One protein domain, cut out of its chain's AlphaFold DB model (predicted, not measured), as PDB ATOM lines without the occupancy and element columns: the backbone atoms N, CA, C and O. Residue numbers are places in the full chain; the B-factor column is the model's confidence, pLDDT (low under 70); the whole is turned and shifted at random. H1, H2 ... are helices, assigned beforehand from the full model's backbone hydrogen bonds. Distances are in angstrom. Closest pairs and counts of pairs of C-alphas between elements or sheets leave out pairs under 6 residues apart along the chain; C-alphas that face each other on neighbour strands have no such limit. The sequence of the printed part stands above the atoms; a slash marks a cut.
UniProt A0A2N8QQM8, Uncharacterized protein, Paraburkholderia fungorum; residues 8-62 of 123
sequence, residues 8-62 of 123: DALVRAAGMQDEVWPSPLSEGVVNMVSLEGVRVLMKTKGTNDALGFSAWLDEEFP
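Overview. This is residues 8 to 62 of the 123 residues of an uncharacterized protein of Paraburkholderia fungorum (UniProt A0A2N8QQM8). Two helices, H2 and H3, lie side by side as a helical hairpin, and a short third helix, H1, crosses H2 on the side away from H3. Between H1 and H2 a long loop runs out and folds back on itself, with Ser 26 near its far end. The printed part has 55 residues with three named helices, in the order H1, H2, H3, and no named strand; its class is all helix. It is only just compact, close to loose, with a radius of gyration of the C-alphas of 12.0 A and spans of 32 by 25 by 18 A.

Arrangement. Start at the longest helix, H3, residues 48 to 60. It touches H2, residues 35 to 45, where the closest C-alphas, those of Met 42 and Ala 50, are 4.8 A apart. The two run opposite ways at a shallow tilt of 21 degrees and form a helical hairpin. Look next at H1, residues 8 to 13: it touches H2, and the closest C-alphas, those of Leu 10 and Leu 41, are 6.2 A apart. Their lines are about perpendicular, at 78 degrees. H1 and H3 are apart. In H1, H2 and H3 every O i to N i+4 pair is within hydrogen-bond range.

Along the chain. Find C-alpha 48 at (159.845, 139.724, 114.419); from there H3 runs 18.4 A to C-alpha 60 at (172.416, 150.811, 122.025). H2 spans 15.4 A from Leu 35 to Lys 45. H1 begins at C-alpha 8, at (154.417, 136.493, 134.034), and ends 8.5 A away at Ala 13.

Size, cuts and confidence. The two C-alphas farthest apart, those of Ser 26 and Asn 48, are 33.4 A apart. The printed part has no cut. The link from H1 to H2 is long, with 21 residues; in it residues 20 to 21 pair with residues 32 to 33, antiparallel. The link from H2 to H3 is tight, with 2 residues. The mean pLDDT of the printed part is 70.3, and it is under 70 at residue 14, residues 18 to 20, residues 22 to 37 and residues 61 to 62.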
ATOM      1  N   ASP A   8     154.134 137.556 133.069       71.19
ATOM      2  CA  ASP A   8     154.417 136.493 134.034       71.19
ATOM      3  C   ASP A   8     154.589 135.119 133.375       71.19
ATOM      4  O   ASP A   8     155.411 134.310 133.813       71.19
ATOM      5  N   ALA A   9     153.828 134.828 132.318       76.50
ATOM      6  CA  ALA A   9     153.958 133.583 131.569       76.50
ATOM      7  C   ALA A   9     155.247 133.565 130.738       76.50
ATOM      8  O   ALA A   9     155.912 132.530 130.687       76.50
ATOM      9  N   LEU A  10     155.637 134.702 130.150       71.38
ATOM     10  CA  LEU A  10     156.916 134.836 129.443       71.38
ATOM     11  C   LEU A  10     158.104 134.715 130.404       71.38
ATOM     12  O   LEU A  10     159.018 133.949 130.125       71.38
ATOM     13  N   VAL A  11     158.056 135.378 131.563       71.62
ATOM     14  CA  VAL A  11     159.075 135.282 132.625       71.62
ATOM     15  C   VAL A  11     159.232 133.843 133.110       71.62
ATOM     16  O   VAL A  11     160.352 133.361 133.275       71.62
ATOM     17  N   ARG A  12     158.121 133.117 133.301       76.06
ATOM     18  CA  ARG A  12     158.172 131.697 133.681       76.06
ATOM     19  C   ARG A  12     158.723 130.810 132.575       76.06
ATOM     20  O   ARG A  12     159.504 129.917 132.881       76.06
ATOM     21  N   ALA A  13     158.323 131.036 131.325       72.25
ATOM     22  CA  ALA A  13     158.822 130.275 130.181       72.25
ATOM     23  C   ALA A  13     160.323 130.508 129.941       72.25
ATOM     24  O   ALA A  13     161.021 129.589 129.524       72.25
ATOM     25  N   ALA A  14     160.805 131.713 130.243       65.62
ATOM     26  CA  ALA A  14     162.204 132.115 130.152       65.62
ATOM     27  C   ALA A  14     163.057 131.721 131.374       65.62
ATOM     28  O   ALA A  14     164.270 131.870 131.326       65.62
ATOM     29  N   GLY A  15     162.451 131.237 132.469       72.06
ATOM     30  CA  GLY A  15     163.182 130.826 133.675       72.06
ATOM     31  C   GLY A  15     163.918 131.961 134.398       72.06
ATOM     32  O   GLY A  15     164.958 131.715 134.990       72.06
ATOM     33  N   MET A  16     163.396 133.188 134.333       73.12
ATOM     34  CA  MET A  16     164.094 134.420 134.742       73.12
ATOM     35  C   MET A  16     163.419 135.144 135.918       73.12
ATOM     36  O   MET A  16     163.333 136.372 135.962       73.12
ATOM     37  N   GLN A  17     162.827 134.390 136.844       73.44
ATOM     38  CA  GLN A  17     162.062 134.954 137.961       73.44
ATOM     39  C   GLN A  17     162.921 135.802 138.916       73.44
ATOM     40  O   GLN A  17     162.388 136.661 139.611       73.44
ATOM     41  N   ASP A  18     164.225 135.554 138.960       69.94
ATOM     42  CA  ASP A  18     165.240 136.272 139.735       69.94
ATOM     43  C   ASP A  18     165.696 137.590 139.089       69.94
ATOM     44  O   ASP A  18     166.168 138.487 139.786       69.94
ATOM     45  N   GLU A  19     165.478 137.747 137.783       65.06
ATOM     46  CA  GLU A  19     165.813 138.944 136.998       65.06
ATOM     47  C   GLU A  19     164.688 139.992 136.978       65.06
ATOM     48  O   GLU A  19     164.805 141.030 136.321       65.06
ATOM     49  N   VAL A  20     163.581 139.727 137.679       67.81
ATOM     50  CA  VAL A  20     162.412 140.607 137.775       67.81
ATOM     51  C   VAL A  20     162.212 141.015 139.226       67.81
ATOM     52  O   VAL A  20     162.001 140.174 140.097       67.81
ATOM     53  N   TRP A  21     162.222 142.317 139.502       72.00
ATOM     54  CA  TRP A  21     162.051 142.824 140.861       72.00
ATOM     55  C   TRP A  21     161.038 143.968 140.936       72.00
ATOM     56  O   TRP A  21     160.834 144.703 139.962       72.00
ATOM     57  N   PRO A  22     160.367 144.133 142.091       67.56
ATOM     58  CA  PRO A  22     159.404 145.209 142.264       67.56
ATOM     59  C   PRO A  22     160.099 146.558 142.071       67.56
ATOM     60  O   PRO A  22     161.171 146.804 142.633       67.56
ATOM     61  N   SER A  23     159.491 147.440 141.275       64.75
ATOM     62  CA  SER A  23     160.027 148.790 141.133       64.75
ATOM     63  C   SER A  23     159.912 149.541 142.467       64.75
ATOM     64  O   SER A  23     158.893 149.442 143.155       64.75
ATOM     65  N   PRO A  24     160.958 150.294 142.855       59.91
ATOM     66  CA  PRO A  24     160.966 151.077 144.088       59.91
ATOM     67  C   PRO A  24     160.050 152.311 144.021       59.91
ATOM     68  O   PRO A  24     159.936 153.039 145.006       59.91
ATOM     69  N   LEU A  25     159.418 152.578 142.873       59.59
ATOM     70  CA  LEU A  25     158.500 153.694 142.677       59.59
ATOM     71  C   LEU A  25     157.072 153.255 143.023       59.59
ATOM     72  O   LEU A  25     156.587 152.238 142.532       59.59
ATOM     73  N   SER A  26     156.393 154.017 143.879       51.88
ATOM     74  CA  SER A  26     155.041 153.704 144.345       51.88
ATOM     75  C   SER A  26     153.958 154.115 143.338       51.88
ATOM     76  O   SER A  26     153.893 155.278 142.948       51.88
ATOM     77  N   GLU A  27     153.085 153.142 143.041       47.47
ATOM     78  CA  GLU A  27     151.849 153.156 142.228       47.47
ATOM     79  C   GLU A  27     152.008 153.086 140.691       47.47
ATOM     80  O   GLU A  27     152.659 153.911 140.061       47.47
ATOM     81  N   GLY A  28     151.367 152.072 140.078       50.53
ATOM     82  CA  GLY A  28     151.400 151.794 138.624       50.53
ATOM     83  C   GLY A  28     152.551 150.888 138.152       50.53
ATOM     84  O   GLY A  28     152.929 150.909 136.986       50.53
ATOM     85  N   VAL A  29     153.123 150.131 139.086       55.38
ATOM     86  CA  VAL A  29     154.490 149.599 139.097       55.38
ATOM     87  C   VAL A  29     154.761 148.576 137.981       55.38
ATOM     88  O   VAL A  29     154.375 147.416 138.077       55.38
ATOM     89  N   VAL A  30     155.483 148.998 136.940       57.50
ATOM     90  CA  VAL A  30     156.178 148.078 136.027       57.50
ATOM     91  C   VAL A  30     157.296 147.415 136.830       57.50
ATOM     92  O   VAL A  30     158.120 148.119 137.421       57.50
ATOM     93  N   ASN A  31     157.319 146.081 136.894       64.50
ATOM     94  CA  ASN A  31     158.455 145.371 137.479       64.50
ATOM     95  C   ASN A  31     159.728 145.786 136.735       64.50
ATOM     96  O   ASN A  31     159.739 145.840 135.505       64.50
ATOM     97  N   MET A  32     160.788 146.106 137.473       60.12
ATOM     98  CA  MET A  32     162.077 146.336 136.835       60.12
ATOM     99  C   MET A  32     162.622 144.983 136.403       60.12
ATOM    100  O   MET A  32     162.521 143.999 137.133       60.12
ATOM    101  N   VAL A  33     163.156 144.949 135.192       67.12
ATOM    102  CA  VAL A  33     163.755 143.763 134.595       67.12
ATOM    103  C   VAL A  33     165.157 144.155 134.174       67.12
ATOM    104  O   VAL A  33     165.355 145.254 133.641       67.12
ATOM    105  N   SER A  34     166.136 143.292 134.428       68.56
ATOM    106  CA  SER A  34     167.486 143.536 133.930       68.56
ATOM    107  C   SER A  34     167.487 143.595 132.404       68.56
ATOM    108  O   SER A  34     166.621 143.040 131.724       68.56
ATOM    109  N   LEU A  35     168.483 144.276 131.841       68.69
ATOM    110  CA  LEU A  35     168.636 144.325 130.391       68.69
ATOM    111  C   LEU A  35     168.807 142.909 129.805       68.69
ATOM    112  O   LEU A  35     168.295 142.637 128.725       68.69
ATOM    113  N   GLU A  36     169.443 142.001 130.550       67.69
ATOM    114  CA  GLU A  36     169.553 140.586 130.190       67.69
ATOM    115  C   GLU A  36     168.191 139.888 130.202       67.69
ATOM    116  O   GLU A  36     167.798 139.279 129.209       67.69
ATOM    117  N   GLY A  37     167.416 140.061 131.273       69.31
ATOM    118  CA  GLY A  37     166.065 139.522 131.370       69.31
ATOM    119  C   GLY A  37     165.177 139.986 130.215       69.31
ATOM    120  O   GLY A  37     164.474 139.182 129.608       69.31
ATOM    121  N   VAL A  38     165.253 141.263 129.824       74.12
ATOM    122  CA  VAL A  38     164.506 141.779 128.664       74.12
ATOM    123  C   VAL A  38     164.912 141.060 127.376       74.12
ATOM    124  O   VAL A  38     164.036 140.681 126.597       74.12
ATOM    125  N   ARG A  39     166.206 140.820 127.143       73.06
ATOM    126  CA  ARG A  39     166.678 140.095 125.951       73.06
ATOM    127  C   ARG A  39     166.147 138.670 125.906       73.06
ATOM    128  O   ARG A  39     165.632 138.250 124.868       73.06
ATOM    129  N   VAL A  40     166.219 137.952 127.026       72.00
ATOM    130  CA  VAL A  40     165.696 136.584 127.128       72.00
ATOM    131  C   VAL A  40     164.191 136.574 126.847       72.00
ATOM    132  O   VAL A  40     163.754 135.814 125.987       72.00
ATOM    133  N   LEU A  41     163.407 137.489 127.436       74.81
ATOM    134  CA  LEU A  41     161.967 137.603 127.144       74.81
ATOM    135  C   LEU A  41     161.681 137.810 125.658       74.81
ATOM    136  O   LEU A  41     160.754 137.206 125.116       74.81
ATOM    137  N   MET A  42     162.450 138.675 124.996       80.00
ATOM    138  CA  MET A  42     162.242 138.993 123.582       80.00
ATOM    139  C   MET A  42     162.590 137.812 122.676       80.00
ATOM    140  O   MET A  42     161.829 137.513 121.752       80.00
ATOM    141  N   LYS A  43     163.673 137.086 122.982       75.00
ATOM    142  CA  LYS A  43     164.016 135.821 122.317       75.00
ATOM    143  C   LYS A  43     162.930 134.764 122.533       75.00
ATOM    144  O   LYS A  43     162.461 134.181 121.560       75.00
ATOM    145  N   THR A  44     162.477 134.564 123.773       76.19
ATOM    146  CA  THR A  44     161.418 133.598 124.123       76.19
ATOM    147  C   THR A  44     160.093 133.931 123.443       76.19
ATOM    148  O   THR A  44     159.375 133.030 123.013       76.19
ATOM    149  N   LYS A  45     159.763 135.220 123.305       79.94
ATOM    150  CA  LYS A  45     158.572 135.669 122.577       79.94
ATOM    151  C   LYS A  45     158.673 135.381 121.075       79.94
ATOM    152  O   LYS A  45     157.659 135.072 120.456       79.94
ATOM    153  N   GLY A  46     159.869 135.491 120.490       77.38
ATOM    154  CA  GLY A  46     160.182 135.001 119.142       77.38
ATOM    155  C   GLY A  46     159.470 135.705 117.979       77.38
ATOM    156  O   GLY A  46     159.540 135.229 116.848       77.38
ATOM    157  N   THR A  47     158.773 136.821 118.216       85.12
ATOM    158  CA  THR A  47     158.139 137.609 117.147       85.12
ATOM    159  C   THR A  47     159.162 138.504 116.450       85.12
ATOM    160  O   THR A  47     160.123 138.948 117.073       85.12
ATOM    161  N   ASN A  48     158.939 138.841 115.174       78.56
ATOM    162  CA  ASN A  48     159.845 139.724 114.419       78.56
ATOM    163  C   ASN A  48     160.094 141.065 115.129       78.56
ATOM    164  O   ASN A  48     161.230 141.524 115.181       78.56
ATOM    165  N   ASP A  49     159.058 141.651 115.735       77.94
ATOM    166  CA  ASP A  49     159.187 142.901 116.491       77.94
ATOM    167  C   ASP A  49     160.029 142.731 117.766       77.94
ATOM    168  O   ASP A  49     160.806 143.615 118.117       77.94
ATOM    169  N   ALA A  50     159.912 141.588 118.452       75.31
ATOM    170  CA  ALA A  50     160.703 141.292 119.645       75.31
ATOM    171  C   ALA A  50     162.180 141.069 119.289       75.31
ATOM    172  O   ALA A  50     163.070 141.588 119.959       75.31
ATOM    173  N   LEU A  51     162.442 140.365 118.185       74.81
ATOM    174  CA  LEU A  51     163.792 140.178 117.656       74.81
ATOM    175  C   LEU A  51     164.406 141.508 117.198       74.81
ATOM    176  O   LEU A  51     165.563 141.781 117.508       74.81
ATOM    177  N   GLY A  52     163.623 142.366 116.533       76.31
ATOM    178  CA  GLY A  52     164.051 143.713 116.149       76.31
ATOM    179  C   GLY A  52     164.375 144.598 117.355       76.31
ATOM    180  O   GLY A  52     165.379 145.305 117.348       76.31
ATOM    181  N   PHE A  53     163.583 144.513 118.425       78.56
ATOM    182  CA  PHE A  53     163.856 145.228 119.671       78.56
ATOM    183  C   PHE A  53     165.104 144.700 120.395       78.56
ATOM    184  O   PHE A  53     165.885 145.495 120.913       78.56
ATOM    185  N   SER A  54     165.339 143.382 120.393       75.00
ATOM    186  CA  SER A  54     166.583 142.807 120.924       75.00
ATOM    187  C   SER A  54     167.807 143.297 120.149       75.00
ATOM    188  O   SER A  54     168.792 143.685 120.769       75.00
ATOM    189  N   ALA A  55     167.731 143.327 118.815       74.75
ATOM    190  CA  ALA A  55     168.811 143.833 117.972       74.75
ATOM    191  C   ALA A  55     169.091 145.322 118.232       74.75
ATOM    192  O   ALA A  55     170.242 145.715 118.379       74.75
ATOM    193  N   TRP A  56     168.046 146.139 118.385       82.38
ATOM    194  CA  TRP A  56     168.207 147.539 118.782       82.38
ATOM    195  C   TRP A  56     168.855 147.680 120.171       82.38
ATOM    196  O   TRP A  56     169.766 148.484 120.347       82.38
ATOM    197  N   LEU A  57     168.462 146.862 121.155       73.94
ATOM    198  CA  LEU A  57     169.119 146.849 122.468       73.94
ATOM    199  C   LEU A  57     170.595 146.432 122.384       73.94
ATOM    200  O   LEU A  57     171.399 146.886 123.197       73.94
ATOM    201  N   ASP A  58     170.971 145.544 121.458       71.06
ATOM    202  CA  ASP A  58     172.377 145.199 121.196       71.06
ATOM    203  C   ASP A  58     173.162 146.388 120.627       71.06
ATOM    204  O   ASP A  58     174.299 146.616 121.038       71.06
ATOM    205  N   GLU A  59     172.549 147.167 119.734       75.25
ATOM    206  CA  GLU A  59     173.160 148.361 119.138       75.25
ATOM    207  C   GLU A  59     173.347 149.498 120.153       75.25
ATOM    208  O   GLU A  59     174.406 150.124 120.184       75.25
ATOM    209  N   GLU A  60     172.353 149.747 121.010       76.31
ATOM    210  CA  GLU A  60     172.416 150.811 122.025       76.31
ATOM    211  C   GLU A  60     173.328 150.455 123.207       76.31
ATOM    212  O   GLU A  60     173.952 151.330 123.810       76.31
ATOM    213  N   PHE A  61     173.425 149.164 123.544       69.44
ATOM    214  CA  PHE A  61     174.218 148.668 124.673       69.44
ATOM    215  C   PHE A  61     175.202 147.571 124.231       69.44
ATOM    216  O   PHE A  61     175.083 146.417 124.668       69.44
ATOM    217  N   PRO A  62     176.215 147.913 123.410       62.66
ATOM    218  CA  PRO A  62     177.114 146.940 122.786       62.66
ATOM    219  C   PRO A  62     177.967 146.165 123.800       62.66
ATOM    220  O   PRO A  62     178.301 145.002 123.581       62.66
TER     221      PRO A  62